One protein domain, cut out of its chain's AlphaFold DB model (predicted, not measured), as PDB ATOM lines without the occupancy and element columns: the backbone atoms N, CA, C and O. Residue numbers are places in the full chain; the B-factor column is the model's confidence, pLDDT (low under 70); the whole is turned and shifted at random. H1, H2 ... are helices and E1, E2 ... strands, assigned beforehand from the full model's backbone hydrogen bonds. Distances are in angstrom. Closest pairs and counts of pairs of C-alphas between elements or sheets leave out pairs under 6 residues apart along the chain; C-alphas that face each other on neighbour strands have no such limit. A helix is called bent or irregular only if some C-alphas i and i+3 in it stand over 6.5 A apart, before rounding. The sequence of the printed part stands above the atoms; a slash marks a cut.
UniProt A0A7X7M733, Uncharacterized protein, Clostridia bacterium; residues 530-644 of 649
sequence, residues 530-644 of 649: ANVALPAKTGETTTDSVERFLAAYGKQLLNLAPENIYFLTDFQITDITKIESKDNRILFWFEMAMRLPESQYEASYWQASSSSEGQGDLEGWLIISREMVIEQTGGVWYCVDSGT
ATOM      1  N   ALA A 530     -28.889 -20.931  34.962       57.69
ATOM      2  CA  ALA A 530     -29.638 -21.624  33.909       57.69
ATOM      3  C   ALA A 530     -30.806 -20.782  33.370       57.69
ATOM      4  O   ALA A 530     -31.204 -20.946  32.215       57.69
ATOM      5  N   ASN A 531     -31.284 -19.811  34.154       51.00
ATOM      6  CA  ASN A 531     -32.329 -18.871  33.744       51.00
ATOM      7  C   ASN A 531     -31.810 -17.771  32.792       51.00
ATOM      8  O   ASN A 531     -32.598 -16.981  32.265       51.00
ATOM      9  N   VAL A 532     -30.500 -17.715  32.509       54.75
ATOM     10  CA  VAL A 532     -29.940 -16.851  31.462       54.75
ATOM     11  C   VAL A 532     -29.946 -17.582  30.121       54.75
ATOM     12  O   VAL A 532     -29.156 -18.497  29.881       54.75
ATOM     13  N   ALA A 533     -30.775 -17.102  29.194       53.81
ATOM     14  CA  ALA A 533     -30.782 -17.547  27.804       53.81
ATOM     15  C   ALA A 533     -30.432 -16.390  26.860       53.81
ATOM     16  O   ALA A 533     -30.988 -15.295  26.964       53.81
ATOM     17  N   LEU A 534     -29.519 -16.622  25.911       55.19
ATOM     18  CA  LEU A 534     -29.051 -15.563  25.015       55.19
ATOM     19  C   LEU A 534     -28.895 -16.036  23.560       55.19
ATOM     20  O   LEU A 534     -28.118 -16.951  23.292       55.19
ATOM     21  N   PRO A 535     -29.576 -15.424  22.575       53.50
ATOM     22  CA  PRO A 535     -29.444 -15.825  21.179       53.50
ATOM     23  C   PRO A 535     -28.020 -15.595  20.670       53.50
ATOM     24  O   PRO A 535     -27.431 -14.523  20.851       53.50
ATOM     25  N   ALA A 536     -27.483 -16.609  19.995       65.12
ATOM     26  CA  ALA A 536     -26.174 -16.547  19.370       65.12
ATOM     27  C   ALA A 536     -26.231 -15.676  18.113       65.12
ATOM     28  O   ALA A 536     -27.098 -15.879  17.254       65.12
ATOM     29  N   LYS A 537     -25.297 -14.731  17.956       74.31
ATOM     30  CA  LYS A 537     -25.233 -13.924  16.733       74.31
ATOM     31  C   LYS A 537     -24.245 -14.489  15.726       74.31
ATOM     32  O   LYS A 537     -23.208 -15.062  16.043       74.31
ATOM     33  N   THR A 538     -24.578 -14.292  14.454       74.00
ATOM     34  CA  THR A 538     -23.700 -14.678  13.349       74.00
ATOM     35  C   THR A 538     -22.465 -13.778  13.332       74.00
ATOM     36  O   THR A 538     -22.596 -12.566  13.189       74.00
ATOM     37  N   GLY A 539     -21.275 -14.376  13.430       77.44
ATOM     38  CA  GLY A 539     -19.995 -13.661  13.366       77.44
ATOM     39  C   GLY A 539     -19.471 -13.119  14.701       77.44
ATOM     40  O   GLY A 539     -18.454 -12.433  14.679       77.44
ATOM     41  N   GLU A 540     -20.124 -13.422  15.830       81.12
ATOM     42  CA  GLU A 540     -19.578 -13.144  17.168       81.12
ATOM     43  C   GLU A 540     -18.391 -14.060  17.481       81.12
ATOM     44  O   GLU A 540     -18.370 -15.235  17.098       81.12
ATOM     45  N   THR A 541     -17.395 -13.520  18.182       90.50
ATOM     46  CA  THR A 541     -16.319 -14.333  18.752       90.50
ATOM     47  C   THR A 541     -16.795 -15.044  20.023       90.50
ATOM     48  O   THR A 541     -17.825 -14.703  20.613       90.50
ATOM     49  N   THR A 542     -16.039 -16.050  20.469       89.81
ATOM     50  CA  THR A 542     -16.290 -16.733  21.749       89.81
ATOM     51  C   THR A 542     -16.293 -15.740  22.912       89.81
ATOM     52  O   THR A 542     -17.195 -15.783  23.740       89.81
ATOM     53  N   THR A 543     -15.344 -14.801  22.934       91.12
ATOM     54  CA  THR A 543     -15.262 -13.752  23.958       91.12
ATOM     55  C   THR A 543     -16.479 -12.830  23.927       91.12
ATOM     56  O   THR A 543     -17.086 -12.626  24.972       91.12
ATOM     57  N   ASP A 544     -16.913 -12.372  22.744       86.12
ATOM     58  CA  ASP A 544     -18.119 -11.532  22.628       86.12
ATOM     59  C   ASP A 544     -19.364 -12.253  23.175       86.12
ATOM     60  O   ASP A 544     -20.229 -11.642  23.803       86.12
ATOM     61  N   SER A 545     -19.456 -13.569  22.942       82.88
ATOM     62  CA  SER A 545     -20.564 -14.396  23.434       82.88
ATOM     63  C   SER A 545     -20.561 -14.485  24.964       82.88
ATOM     64  O   SER A 545     -21.614 -14.318  25.578       82.88
ATOM     65  N   VAL A 546     -19.385 -14.684  25.573       89.75
ATOM     66  CA  VAL A 546     -19.204 -14.727  27.035       89.75
ATOM     67  C   VAL A 546     -19.517 -13.377  27.673       89.75
ATOM     68  O   VAL A 546     -20.304 -13.321  28.612       89.75
ATOM     69  N   GLU A 547     -18.978 -12.276  27.147       87.81
ATOM     70  CA  GLU A 547     -19.221 -10.934  27.696       87.81
ATOM     71  C   GLU A 547     -20.710 -10.568  27.675       87.81
ATOM     72  O   GLU A 547     -21.247 -10.034  28.646       87.81
ATOM     73  N   ARG A 548     -21.415 -10.901  26.589       84.06
ATOM     74  CA  ARG A 548     -22.867 -10.697  26.503       84.06
ATOM     75  C   ARG A 548     -23.639 -11.563  27.481       84.06
ATOM     76  O   ARG A 548     -24.621 -11.088  28.049       84.06
ATOM     77  N   PHE A 549     -23.229 -12.819  27.636       78.06
ATOM     78  CA  PHE A 549     -23.852 -13.734  28.581       78.06
ATOM     79  C   PHE A 549     -23.682 -13.218  30.012       78.06
ATOM     80  O   PHE A 549     -24.669 -13.070  30.724       78.06
ATOM     81  N   LEU A 550     -22.467 -12.820  30.395       83.00
ATOM     82  CA  LEU A 550     -22.171 -12.228  31.700       83.00
ATOM     83  C   LEU A 550     -22.913 -10.909  31.937       83.00
ATOM     84  O   LEU A 550     -23.377 -10.655  33.046       83.00
ATOM     85  N   ALA A 551     -23.093 -10.084  30.903       74.94
ATOM     86  CA  ALA A 551     -23.914  -8.881  31.003       74.94
ATOM     87  C   ALA A 551     -25.401  -9.206  31.246       74.94
ATOM     88  O   ALA A 551     -26.077  -8.478  31.974       74.94
ATOM     89  N   ALA A 552     -25.924 -10.277  30.645       61.62
ATOM     90  CA  ALA A 552     -27.288 -10.743  30.892       61.62
ATOM     91  C   ALA A 552     -27.430 -11.366  32.291       61.62
ATOM     92  O   ALA A 552     -28.369 -11.031  33.009       61.62
ATOM     93  N   TYR A 553     -26.460 -12.177  32.708       71.88
ATOM     94  CA  TYR A 553     -26.387 -12.756  34.048       71.88
ATOM     95  C   TYR A 553     -26.323 -11.677  35.136       71.88
ATOM     96  O   TYR A 553     -27.127 -11.679  36.061       71.88
ATOM     97  N   GLY A 554     -25.460 -10.672  34.975       70.56
ATOM     98  CA  GLY A 554     -25.384  -9.531  35.890       70.56
ATOM     99  C   GLY A 554     -26.705  -8.774  36.026       70.56
ATOM    100  O   GLY A 554     -27.089  -8.378  37.124       70.56
ATOM    101  N   LYS A 555     -27.448  -8.617  34.922       63.31
ATOM    102  CA  LYS A 555     -28.795  -8.030  34.966       63.31
ATOM    103  C   LYS A 555     -29.772  -8.895  35.753       63.31
ATOM    104  O   LYS A 555     -30.575  -8.333  36.484       63.31
ATOM    105  N   GLN A 556     -29.722 -10.219  35.614       62.84
ATOM    106  CA  GLN A 556     -30.559 -11.121  36.405       62.84
ATOM    107  C   GLN A 556     -30.248 -10.995  37.903       62.84
ATOM    108  O   GLN A 556     -31.173 -10.853  38.695       62.84
ATOM    109  N   LEU A 557     -28.967 -10.956  38.283       66.94
ATOM    110  CA  LEU A 557     -28.549 -10.802  39.681       66.94
ATOM    111  C   LEU A 557     -29.044  -9.495  40.318       66.94
ATOM    112  O   LEU A 557     -29.467  -9.476  41.471       66.94
ATOM    113  N   LEU A 558     -29.040  -8.400  39.556       64.81
ATOM    114  CA  LEU A 558     -29.586  -7.107  39.991       64.81
ATOM    115  C   LEU A 558     -31.118  -7.087  40.108       64.81
ATOM    116  O   LEU A 558     -31.681  -6.104  40.592       64.81
ATOM    117  N   ASN A 559     -31.790  -8.131  39.624       52.94
ATOM    118  CA  ASN A 559     -33.245  -8.240  39.594       52.94
ATOM    119  C   ASN A 559     -33.803  -9.270  40.585       52.94
ATOM    120  O   ASN A 559     -35.021  -9.442  40.595       52.94
ATOM    121  N   LEU A 560     -32.954  -9.914  41.400       57.78
ATOM    122  CA  LEU A 560     -33.394 -10.839  42.450       57.78
ATOM    123  C   LEU A 560     -34.305 -10.123  43.468       57.78
ATOM    124  O   LEU A 560     -34.260  -8.897  43.613       57.78
ATOM    125  N   ALA A 561     -35.136 -10.879  44.186       53.50
ATOM    126  CA  ALA A 561     -36.004 -10.334  45.233       53.50
ATOM    127  C   ALA A 561     -35.193  -9.843  46.460       53.50
ATOM    128  O   ALA A 561     -34.165 -10.448  46.759       53.50
ATOM    129  N   PRO A 562     -35.620  -8.796  47.199       56.19
ATOM    130  CA  PRO A 562     -34.901  -8.290  48.383       56.19
ATOM    131  C   PRO A 562     -34.668  -9.324  49.493       56.19
ATOM    132  O   PRO A 562     -33.733  -9.193  50.286       56.19
ATOM    133  N   GLU A 563     -35.529 -10.336  49.558       54.19
ATOM    134  CA  GLU A 563     -35.463 -11.452  50.500       54.19
ATOM    135  C   GLU A 563     -34.414 -12.495  50.089       54.19
ATOM    136  O   GLU A 563     -34.013 -13.318  50.911       54.19
ATOM    137  N   ASN A 564     -33.941 -12.454  48.837       61.44
ATOM    138  CA  ASN A 564     -32.868 -13.312  48.366       61.44
ATOM    139  C   ASN A 564     -31.556 -12.926  49.068       61.44
ATOM    140  O   ASN A 564     -31.139 -11.769  49.096       61.44
ATOM    141  N   ILE A 565     -30.874 -13.927  49.611       59.12
ATOM    142  CA  ILE A 565     -29.588 -13.790  50.310       59.12
ATOM    143  C   ILE A 565     -28.470 -13.181  49.448       59.12
ATOM    144  O   ILE A 565     -27.553 -12.571  49.991       59.12
ATOM    145  N   TYR A 566     -28.567 -13.307  48.122       62.38
ATOM    146  CA  TYR A 566     -27.682 -12.736  47.107       62.38
ATOM    147  C   TYR A 566     -28.289 -11.505  46.423       62.38
ATOM    148  O   TYR A 566     -27.815 -11.114  45.359       62.38
ATOM    149  N   PHE A 567     -29.331 -10.887  46.989       70.56
ATOM    150  CA  PHE A 567     -29.922  -9.666  46.447       70.56
ATOM    151  C   PHE A 567     -28.878  -8.557  46.292       70.56
ATOM    152  O   PHE A 567     -28.265  -8.115  47.269       70.56
ATOM    153  N   LEU A 568     -28.701  -8.072  45.061       76.25
ATOM    154  CA  LEU A 568     -27.677  -7.085  44.742       76.25
ATOM    155  C   LEU A 568     -28.262  -5.703  44.507       76.25
ATOM    156  O   LEU A 568     -29.227  -5.512  43.774       76.25
ATOM    157  N   THR A 569     -27.589  -4.711  45.075       78.88
ATOM    158  CA  THR A 569     -27.831  -3.297  44.765       78.88
ATOM    159  C   THR A 569     -26.976  -2.807  43.604       78.88
ATOM    160  O   THR A 569     -27.356  -1.850  42.933       78.88
ATOM    161  N   ASP A 570     -25.828  -3.449  43.376       83.50
ATOM    162  CA  ASP A 570     -24.899  -3.117  42.301       83.50
ATOM    163  C   ASP A 570     -24.033  -4.335  41.929       83.50
ATOM    164  O   ASP A 570     -23.831  -5.243  42.744       83.50
ATOM    165  N   PHE A 571     -23.541  -4.365  40.692       86.06
ATOM    166  CA  PHE A 571     -22.828  -5.503  40.110       86.06
ATOM    167  C   PHE A 571     -21.851  -5.054  39.024       86.06
ATOM    168  O   PHE A 571     -22.187  -4.238  38.163       86.06
ATOM    169  N   GLN A 572     -20.671  -5.668  38.993       88.00
ATOM    170  CA  GLN A 572     -19.718  -5.515  37.897       88.00
ATOM    171  C   GLN A 572     -18.884  -6.782  37.698       88.00
ATOM    172  O   GLN A 572     -18.482  -7.430  38.661       88.00
ATOM    173  N   ILE A 573     -18.569  -7.099  36.443       90.25
ATOM    174  CA  ILE A 573     -17.531  -8.082  36.108       90.25
ATOM    175  C   ILE A 573     -16.176  -7.391  36.241       90.25
ATOM    176  O   ILE A 573     -15.962  -6.345  35.627       90.25
ATOM    177  N   THR A 574     -15.275  -7.959  37.039       87.94
ATOM    178  CA  THR A 574     -13.939  -7.397  37.280       87.94
ATOM    179  C   THR A 574     -12.877  -8.038  36.402       87.94
ATOM    180  O   THR A 574     -11.974  -7.335  35.951       87.94
ATOM    181  N   ASP A 575     -12.991  -9.339  36.128       89.56
ATOM    182  CA  ASP A 575     -12.050 -10.051  35.263       89.56
ATOM    183  C   ASP A 575     -12.696 -11.267  34.582       89.56
ATOM    184  O   ASP A 575     -13.645 -11.855  35.100       89.56
ATOM    185  N   ILE A 576     -12.163 -11.663  33.425       92.38
ATOM    186  CA  ILE A 576     -12.465 -12.934  32.754       92.38
ATOM    187  C   ILE A 576     -11.131 -13.647  32.561       92.38
ATOM    188  O   ILE A 576     -10.362 -13.351  31.646       92.38
ATOM    189  N   THR A 577     -10.840 -14.591  33.449       86.62
ATOM    190  CA  THR A 577      -9.494 -15.153  33.606       86.62
ATOM    191  C   THR A 577      -9.200 -16.266  32.610       86.62
ATOM    192  O   THR A 577      -8.035 -16.525  32.288       86.62
ATOM    193  N   LYS A 578     -10.234 -16.939  32.092       89.50
ATOM    194  CA  LYS A 578     -10.071 -18.068  31.176       89.50
ATOM    195  C   LYS A 578     -11.315 -18.290  30.322       89.50
ATOM    196  O   LYS A 578     -12.428 -18.189  30.820       89.50
ATOM    197  N   ILE A 579     -11.110 -18.623  29.046       93.81
ATOM    198  CA  ILE A 579     -12.162 -19.025  28.103       93.81
ATOM    199  C   ILE A 579     -11.639 -20.205  27.279       93.81
ATOM    200  O   ILE A 579     -10.613 -20.096  26.605       93.81
ATOM    201  N   GLU A 580     -12.360 -21.316  27.304       92.94
ATOM    202  CA  GLU A 580     -12.140 -22.496  26.473       92.94
ATOM    203  C   GLU A 580     -13.417 -22.797  25.688       92.94
ATOM    204  O   GLU A 580     -14.524 -22.606  26.183       92.94
ATOM    205  N   SER A 581     -13.291 -23.270  24.451       91.88
ATOM    206  CA  SER A 581     -14.449 -23.648  23.642       91.88
ATOM    207  C   SER A 581     -14.220 -24.963  22.917       91.88
ATOM    208  O   SER A 581     -13.107 -25.282  22.487       91.88
ATOM    209  N   LYS A 582     -15.294 -25.741  22.796       90.38
ATOM    210  CA  LYS A 582     -15.311 -27.029  22.108       90.38
ATOM    211  C   LYS A 582     -16.713 -27.280  21.575       90.38
ATOM    212  O   LYS A 582     -17.681 -27.253  22.325       90.38
ATOM    213  N   ASP A 583     -16.808 -27.521  20.272       89.19
ATOM    214  CA  ASP A 583     -18.073 -27.736  19.568       89.19
ATOM    215  C   ASP A 583     -19.092 -26.613  19.840       89.19
ATOM    216  O   ASP A 583     -18.858 -25.466  19.453       89.19
ATOM    217  N   ASN A 584     -20.217 -26.928  20.483       87.75
ATOM    218  CA  ASN A 584     -21.266 -25.983  20.854       87.75
ATOM    219  C   ASN A 584     -21.154 -25.502  22.312       87.75
ATOM    220  O   ASN A 584     -22.110 -24.918  22.806       87.75
ATOM    221  N   ARG A 585     -20.035 -25.735  23.007       91.25
ATOM    222  CA  ARG A 585     -19.844 -25.377  24.421       91.25
ATOM    223  C   ARG A 585     -18.709 -24.381  24.627       91.25
ATOM    224  O   ARG A 585     -17.691 -24.426  23.929       91.25
ATOM    225  N   ILE A 586     -18.878 -23.501  25.609       93.94
ATOM    226  CA  ILE A 586     -17.860 -22.556  26.072       93.94
ATOM    227  C   ILE A 586     -17.777 -22.659  27.592       93.94
ATOM    228  O   ILE A 586     -18.780 -22.483  28.273       93.94
ATOM    229  N   LEU A 587     -16.581 -22.916  28.104       93.56
ATOM    230  CA  LEU A 587     -16.251 -22.930  29.521       93.56
ATOM    231  C   LEU A 587     -15.451 -21.667  29.819       93.56
ATOM    232  O   LEU A 587     -14.470 -21.380  29.128       93.56
ATOM    233  N   PHE A 588     -15.854 -20.903  30.823       94.50
ATOM    234  CA  PHE A 588     -15.156 -19.679  31.189       94.50
ATOM    235  C   PHE A 588     -15.135 -19.447  32.695       94.50
ATOM    236  O   PHE A 588     -16.052 -19.828  33.419       94.50
ATOM    237  N   TRP A 589     -14.070 -18.787  33.140       92.81
ATOM    238  CA  TRP A 589     -13.888 -18.334  34.512       92.81
ATOM    239  C   TRP A 589     -13.900 -16.819  34.550       92.81
ATOM    240  O   TRP A 589     -13.300 -16.162  33.691       92.81
ATOM    241  N   PHE A 590     -14.564 -16.274  35.556       92.19
ATOM    242  CA  PHE A 590     -14.698 -14.839  35.730       92.19
ATOM    243  C   PHE A 590     -14.750 -14.463  37.206       92.19
ATOM    244  O   PHE A 590     -15.099 -15.271  38.069       92.19
ATOM    245  N   GLU A 591     -14.409 -13.212  37.472       91.44
ATOM    246  CA  GLU A 591     -14.581 -12.574  38.766       91.44
ATOM    247  C   GLU A 591     -15.618 -11.464  38.650       91.44
ATOM    248  O   GLU A 591     -15.682 -10.734  37.655       91.44
ATOM    249  N   MET A 592     -16.447 -11.348  39.679       90.12
ATOM    250  CA  MET A 592     -17.469 -10.320  39.788       90.12
ATOM    251  C   MET A 592     -17.379  -9.630  41.139       90.12
ATOM    252  O   MET A 592     -17.194 -10.281  42.164       90.12
ATOM    253  N   ALA A 593     -17.548  -8.312  41.147       91.12
ATOM    254  CA  ALA A 593     -17.759  -7.545  42.359       91.12
ATOM    255  C   ALA A 593     -19.249  -7.248  42.519       91.12
ATOM    256  O   ALA A 593     -19.921  -6.776  41.598       91.12
ATOM    257  N   MET A 594     -19.754  -7.504  43.716       89.25
ATOM    258  CA  MET A 594     -21.163  -7.455  44.070       89.25
ATOM    259  C   MET A 594     -21.359  -6.522  45.257       89.25
ATOM    260  O   MET A 594     -20.664  -6.627  46.270       89.25
ATOM    261  N   ARG A 595     -22.322  -5.606  45.153       87.12
ATOM    262  CA  ARG A 595     -22.699  -4.726  46.256       87.12
ATOM    263  C   ARG A 595     -24.001  -5.198  46.879       87.12
ATOM    264  O   ARG A 595     -25.065  -5.120  46.262       87.12
ATOM    265  N   LEU A 596     -23.911  -5.624  48.128       82.31
ATOM    266  CA  LEU A 596     -25.023  -6.167  48.904       82.31
ATOM    267  C   LEU A 596     -25.573  -5.111  49.877       82.31
ATOM    268  O   LEU A 596     -24.832  -4.207  50.282       82.31
ATOM    269  N   PRO A 597     -26.847  -5.212  50.298       80.44
ATOM    270  CA  PRO A 597     -27.303  -4.547  51.513       80.44
ATOM    271  C   PRO A 597     -26.453  -4.975  52.717       80.44
ATOM    272  O   PRO A 597     -26.070  -6.137  52.827       80.44
ATOM    273  N   GLU A 598     -26.211  -4.059  53.657       76.62
ATOM    274  CA  GLU A 598     -25.371  -4.308  54.842       76.62
ATOM    275  C   GLU A 598     -25.837  -5.532  55.650       76.62
ATOM    276  O   GLU A 598     -25.018  -6.324  56.107       76.62
ATOM    277  N   SER A 599     -27.154  -5.748  55.749       71.69
ATOM    278  CA  SER A 599     -27.745  -6.898  56.445       71.69
ATOM    279  C   SER A 599     -27.481  -8.248  55.773       71.69
ATOM    280  O   SER A 599     -27.574  -9.271  56.443       71.69
ATOM    281  N   GLN A 600     -27.179  -8.259  54.472       70.75
ATOM    282  CA  GLN A 600     -26.949  -9.475  53.686       70.75
ATOM    283  C   GLN A 600     -25.459  -9.753  53.454       70.75
ATOM    284  O   GLN A 600     -25.108 -10.853  53.037       70.75
ATOM    285  N   TYR A 601     -24.575  -8.786  53.733       76.56
ATOM    286  CA  TYR A 601     -23.151  -8.886  53.409       76.56
ATOM    287  C   TYR A 601     -22.486 -10.101  54.062       76.56
ATOM    288  O   TYR A 601     -21.880 -10.905  53.364       76.56
ATOM    289  N   GLU A 602     -22.654 -10.280  55.376       73.69
ATOM    290  CA  GLU A 602     -22.079 -11.418  56.106       73.69
ATOM    291  C   GLU A 602     -22.640 -12.754  55.601       73.69
ATOM    292  O   GLU A 602     -21.878 -13.666  55.290       73.69
ATOM    293  N   ALA A 603     -23.962 -12.866  55.443       67.50
ATOM    294  CA  ALA A 603     -24.596 -14.094  54.964       67.50
ATOM    295  C   ALA A 603     -24.102 -14.489  53.558       67.50
ATOM    296  O   ALA A 603     -23.716 -15.636  53.339       67.50
ATOM    297  N   SER A 604     -24.035 -13.529  52.633       66.62
ATOM    298  CA  SER A 604     -23.494 -13.729  51.283       66.62
ATOM    299  C   SER A 604     -21.990 -14.021  51.273       66.62
ATOM    300  O   SER A 604     -21.538 -14.852  50.485       66.62
ATOM    301  N   TYR A 605     -21.204 -13.367  52.137       69.69
ATOM    302  CA  TYR A 605     -19.754 -13.566  52.221       69.69
ATOM    303  C   TYR A 605     -19.416 -15.018  52.562       69.69
ATOM    304  O   TYR A 605     -18.582 -15.621  51.885       69.69
ATOM    305  N   TRP A 606     -20.105 -15.590  53.553       62.91
ATOM    306  CA  TRP A 606     -19.874 -16.965  54.001       62.91
ATOM    307  C   TRP A 606     -20.423 -18.027  53.040       62.91
ATOM    308  O   TRP A 606     -19.859 -19.112  52.960       62.91
ATOM    309  N   GLN A 607     -21.480 -17.733  52.279       57.69
ATOM    310  CA  GLN A 607     -22.087 -18.710  51.362       57.69
ATOM    311  C   GLN A 607     -21.465 -18.739  49.959       57.69
ATOM    312  O   GLN A 607     -21.639 -19.700  49.217       57.69
ATOM    313  N   ALA A 608     -20.710 -17.711  49.575       59.88
ATOM    314  CA  ALA A 608     -20.194 -17.572  48.219       59.88
ATOM    315  C   ALA A 608     -19.045 -18.535  47.838       59.88
ATOM    316  O   ALA A 608     -18.678 -18.545  46.658       59.88
ATOM    317  N   SER A 609     -18.489 -19.316  48.779       56.50
ATOM    318  CA  SER A 609     -17.432 -20.356  48.652       56.50
ATOM    319  C   SER A 609     -16.116 -19.974  47.938       56.50
ATOM    320  O   SER A 609     -15.150 -20.730  47.964       56.50
ATOM    321  N   SER A 610     -16.038 -18.818  47.287       72.38
ATOM    322  CA  SER A 610     -14.856 -18.246  46.627       72.38
ATOM    323  C   SER A 610     -14.997 -16.730  46.622       72.38
ATOM    324  O   SER A 610     -15.101 -16.097  45.571       72.38
ATOM    325  N   SER A 611     -15.110 -16.175  47.827       81.50
ATOM    326  CA  SER A 611     -15.335 -14.761  48.091       81.50
ATOM    327  C   SER A 611     -14.105 -14.091  48.699       81.50
ATOM    328  O   SER A 611     -13.330 -14.696  49.438       81.50
ATOM    329  N   SER A 612     -13.929 -12.807  48.412       87.06
ATOM    330  CA  SER A 612     -12.970 -11.951  49.103       87.06
ATOM    331  C   SER A 612     -13.519 -10.536  49.251       87.06
ATOM    332  O   SER A 612     -14.481 -10.148  48.586       87.06
ATOM    333  N   GLU A 613     -12.933  -9.762  50.161       88.94
ATOM    334  CA  GLU A 613     -13.288  -8.353  50.319       88.94
ATOM    335  C   GLU A 613     -12.666  -7.519  49.196       88.94
ATOM    336  O   GLU A 613     -11.466  -7.618  48.913       88.94
ATOM    337  N   GLY A 614     -13.477  -6.661  48.579       87.00
ATOM    338  CA  GLY A 614     -13.004  -5.694  47.602       87.00
ATOM    339  C   GLY A 614     -12.044  -4.680  48.226       87.00
ATOM    340  O   GLY A 614     -12.191  -4.266  49.375       87.00
ATOM    341  N   GLN A 615     -11.040  -4.268  47.453       88.50
ATOM    342  CA  GLN A 615     -10.031  -3.292  47.873       88.50
ATOM    343  C   GLN A 615     -10.056  -2.047  46.982       88.50
ATOM    344  O   GLN A 615     -10.471  -2.098  45.822       88.50
ATOM    345  N   GLY A 616      -9.558  -0.923  47.505       90.81
ATOM    346  CA  GLY A 616      -9.445   0.328  46.752       90.81
ATOM    347  C   GLY A 616     -10.815   0.877  46.354       90.81
ATOM    348  O   GLY A 616     -11.656   1.113  47.212       90.81
ATOM    349  N   ASP A 617     -11.050   1.055  45.052       89.38
ATOM    350  CA  ASP A 617     -12.324   1.574  44.530       89.38
ATOM    351  C   ASP A 617     -13.509   0.606  44.747       89.38
ATOM    352  O   ASP A 617     -14.663   1.004  44.586       89.38
ATOM    353  N   LEU A 618     -13.231  -0.648  45.130       89.38
ATOM    354  CA  LEU A 618     -14.219  -1.687  45.442       89.38
ATOM    355  C   LEU A 618     -14.363  -1.946  46.949       89.38
ATOM    356  O   LEU A 618     -14.932  -2.958  47.345       89.38
ATOM    357  N   GLU A 619     -13.838  -1.070  47.809       89.62
ATOM    358  CA  GLU A 619     -13.996  -1.211  49.261       89.62
ATOM    359  C   GLU A 619     -15.489  -1.284  49.647       89.62
ATOM    360  O   GLU A 619     -16.304  -0.460  49.222       89.62
ATOM    361  N   GLY A 620     -15.859  -2.310  50.424       83.88
ATOM    362  CA  GLY A 620     -17.251  -2.608  50.791       83.88
ATOM    363  C   GLY A 620     -18.045  -3.420  49.756       83.88
ATOM    364  O   GLY A 620     -19.247  -3.613  49.932       83.88
ATOM    365  N   TRP A 621     -17.403  -3.893  48.685       91.56
ATOM    366  CA  TRP A 621     -17.980  -4.848  47.739       91.56
ATOM    367  C   TRP A 621     -17.480  -6.264  48.030       91.56
ATOM    368  O   TRP A 621     -16.337  -6.458  48.446       91.56
ATOM    369  N   LEU A 622     -18.325  -7.252  47.755       89.12
ATOM    370  CA  LEU A 622     -17.972  -8.666  47.791       89.12
ATOM    371  C   LEU A 622     -17.412  -9.080  46.429       89.12
ATOM    372  O   LEU A 622     -18.109  -8.953  45.425       89.12
ATOM    373  N   ILE A 623     -16.180  -9.577  46.374       90.19
ATOM    374  CA  ILE A 623     -15.593 -10.136  45.151       90.19
ATOM    375  C   ILE A 623     -15.838 -11.634  45.147       90.19
ATOM    376  O   ILE A 623     -15.530 -12.289  46.137       90.19
ATOM    377  N   ILE A 624     -16.364 -12.177  44.055       87.00
ATOM    378  CA  ILE A 624     -16.644 -13.601  43.897       87.00
ATOM    379  C   ILE A 624     -16.021 -14.113  42.601       87.00
ATOM    380  O   ILE A 624     -16.218 -13.515  41.543       87.00
ATOM    381  N   SER A 625     -15.348 -15.260  42.672       86.75
ATOM    382  CA  SER A 625     -14.849 -15.986  41.499       86.75
ATOM    383  C   SER A 625     -15.792 -17.146  41.144       86.75
ATOM    384  O   SER A 625     -16.294 -17.862  42.023       86.75
ATOM    385  N   ARG A 626     -16.071 -17.320  39.849       85.50
ATOM    386  CA  ARG A 626     -16.977 -18.351  39.320       85.50
ATOM    387  C   ARG A 626     -16.449 -18.981  38.039       85.50
ATOM    388  O   ARG A 626     -15.712 -18.367  37.269       85.50
ATOM    389  N   GLU A 627     -16.892 -20.205  37.816       89.44
ATOM    390  CA  GLU A 627     -16.745 -20.986  36.595       89.44
ATOM    391  C   GLU A 627     -18.141 -21.251  36.013       89.44
ATOM    392  O   GLU A 627     -19.074 -21.535  36.767       89.44
ATOM    393  N   MET A 628     -18.299 -21.155  34.692       89.38
ATOM    394  CA  MET A 628     -19.549 -21.469  33.990       89.38
ATOM    395  C   MET A 628     -19.294 -22.190  32.668       89.38
ATOM    396  O   MET A 628     -18.376 -21.837  31.924       89.38
ATOM    397  N   VAL A 629     -20.168 -23.141  32.339       89.06
ATOM    398  CA  VAL A 629     -20.268 -23.757  31.015       89.06
ATOM    399  C   VAL A 629     -21.557 -23.291  30.361       89.06
ATOM    400  O   VAL A 629     -22.645 -23.568  30.860       89.06
ATOM    401  N   ILE A 630     -21.439 -22.642  29.204       83.62
ATOM    402  CA  ILE A 630     -22.583 -22.361  28.339       83.62
ATOM    403  C   ILE A 630     -22.606 -23.304  27.140       83.62
ATOM    404  O   ILE A 630     -21.579 -23.547  26.507       83.62
ATOM    405  N   GLU A 631     -23.785 -23.810  26.796       83.25
ATOM    406  CA  GLU A 631     -24.021 -24.656  25.628       83.25
ATOM    407  C   GLU A 631     -24.985 -23.981  24.648       83.25
ATOM    408  O   GLU A 631     -26.037 -23.460  25.025       83.25
ATOM    409  N   GLN A 632     -24.642 -24.015  23.362       78.81
ATOM    410  CA  GLN A 632     -25.487 -23.537  22.287       78.81
ATOM    411  C   GLN A 632     -26.428 -24.647  21.814       78.81
ATOM    412  O   GLN A 632     -26.013 -25.578  21.116       78.81
ATOM    413  N   THR A 633     -27.721 -24.489  22.091       64.00
ATOM    414  CA  THR A 633     -28.779 -25.375  21.588       64.00
ATOM    415  C   THR A 633     -29.787 -24.576  20.781       64.00
ATOM    416  O   THR A 633     -30.304 -23.545  21.202       64.00
ATOM    417  N   GLY A 634     -30.037 -25.007  19.543       58.69
ATOM    418  CA  GLY A 634     -30.972 -24.319  18.653       58.69
ATOM    419  C   GLY A 634     -30.586 -22.871  18.311       58.69
ATOM    420  O   GLY A 634     -31.449 -22.120  17.878       58.69
ATOM    421  N   GLY A 635     -29.332 -22.445  18.476       62.84
ATOM    422  CA  GLY A 635     -28.923 -21.055  18.230       62.84
ATOM    423  C   GLY A 635     -29.102 -20.114  19.429       62.84
ATOM    424  O   GLY A 635     -29.070 -18.901  19.245       62.84
ATOM    425  N   VAL A 636     -29.277 -20.658  20.632       54.41
ATOM    426  CA  VAL A 636     -29.327 -19.924  21.906       54.41
ATOM    427  C   VAL A 636     -28.283 -20.517  22.844       54.41
ATOM    428  O   VAL A 636     -28.119 -21.733  22.858       54.41
ATOM    429  N   TRP A 637     -27.570 -19.663  23.568       64.69
ATOM    430  CA  TRP A 637     -26.659 -20.018  24.650       64.69
ATOM    431  C   TRP A 637     -27.427 -20.153  25.964       64.69
ATOM    432  O   TRP A 637     -28.194 -19.252  26.304       64.69
ATOM    433  N   TYR A 638     -27.172 -21.240  26.690       66.06
ATOM    434  CA  TYR A 638     -27.711 -21.522  28.024       66.06
ATOM    435  C   TYR A 638     -26.575 -21.891  28.965       66.06
ATOM    436  O   TYR A 638     -25.657 -22.576  28.515       66.06
ATOM    437  N   CYS A 639     -26.647 -21.513  30.242       72.62
ATOM    438  CA  CYS A 639     -25.770 -22.114  31.247       72.62
ATOM    439  C   CYS A 639     -26.203 -23.566  31.487       72.62
ATOM    440  O   CYS A 639     -27.382 -23.822  31.711       72.62
ATOM    441  N   VAL A 640     -25.266 -24.507  31.412       76.50
ATOM    442  CA  VAL A 640     -25.511 -25.937  31.679       76.50
ATOM    443  C   VAL A 640     -24.709 -26.461  32.866       76.50
ATOM    444  O   VAL A 640     -24.964 -27.570  33.322       76.50
ATOM    445  N   ASP A 641     -23.740 -25.680  33.342       79.31
ATOM    446  CA  ASP A 641     -22.948 -25.985  34.527       79.31
ATOM    447  C   ASP A 641     -22.387 -24.684  35.115       79.31
ATOM    448  O   ASP A 641     -22.013 -23.774  34.369       79.31
ATOM    449  N   SER A 642     -22.324 -24.579  36.439       81.12
ATOM    450  CA  SER A 642     -21.738 -23.424  37.122       81.12
ATOM    451  C   SER A 642     -21.213 -23.805  38.501       81.12
ATOM    452  O   SER A 642     -21.821 -24.615  39.197       81.12
ATOM    453  N   GLY A 643     -20.107 -23.198  38.923       77.50
ATOM    454  CA  GLY A 643     -19.501 -23.504  40.215       77.50
ATOM    455  C   GLY A 643     -18.279 -22.651  40.537       77.50
ATOM    456  O   GLY A 643     -18.099 -21.554  40.004       77.50
ATOM    457  N   THR A 644     -17.439 -23.154  41.440       72.69
ATOM    458  CA  THR A 644     -16.158 -22.549  41.850       72.69
ATOM    459  C   THR A 644     -14.938 -23.309  41.311       72.69
ATOM    460  O   THR A 644     -13.803 -22.913  41.564       72.69
TER     461      THR A 644
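AT A GLANCE: This is residues 530 to 644 of the 649 residues of an uncharacterized protein of Clostridia bacterium (UniProt A0A7X7M733). A strongly twisted sheet of antiparallel strands, three of them long and bent, curls round the helix H1, while the shorter helix H2 and the short strand E4 sit at one end of the long axis. The printed part has 115 residues, with two named helices and six named strands in the order E1 H1 E2 E3 H2 E4 E5 E6. The class is mixed, and the sheet is branched at E5. The whole is compact, with a radius of gyration of the C-alphas of 14.6 A, yet elongated, spanning 43 by 27 by 21 A.

HOW THE PARTS SIT: E1, residues 533 to 535, is the antiparallel neighbour of E6, residues 636 to 643, with N 534 and O 637 3.0 A apart. H1, residues 542 to 557, is on the sheet; its closest C-alphas to E2, residues 570 to 582, are Gly 554 and Phe 571, 6.4 A. E2 forms a hairpin with E3, residues 585 to 595, with N 572 and O 593 2.9 A apart. H2, residues 598 to 607, lies over E5, residues 622 to 633, at a height of 9.4 A over the sheet; their closest C-alphas are Tyr 605 and Leu 622, 6.8 A. E3 lies on one side of E5, with N 588 and O 628 2.9 A apart; E4, residues 611 to 613, and E6 lie on the other side. E4, E5 and E6 form a meander, each strand the antiparallel neighbour of the one before, with N 612 and O 623 2.8 A apart and N 629 and O 641 2.8 A. Every O i to N i+4 pair is within hydrogen-bond range in H1, and 4 of 6 in H2, which is irregular: C-alphas 599 and 602 are 7.3 A apart.

IN THESE COORDINATES: E1 begins at C-alpha 533 (-30.782, -17.547, 27.804). H1 is 22.5 A long, E2 32.7 A, E3 30.2 A, E5 32.9 A and E6 21.1 A, ending at C-alpha 643 (-19.501, -23.504, 40.215). E2 bends by 68 degrees at residue 577.

THE WHOLE: The C-alphas of Gly 539 and Ser 599 are farthest apart, 44.3 A. The printed part has no cut, and the link from H1 to E2 is long. Mean pLDDT of the printed part is 77.6; residues 555 to 566 are among those under 70.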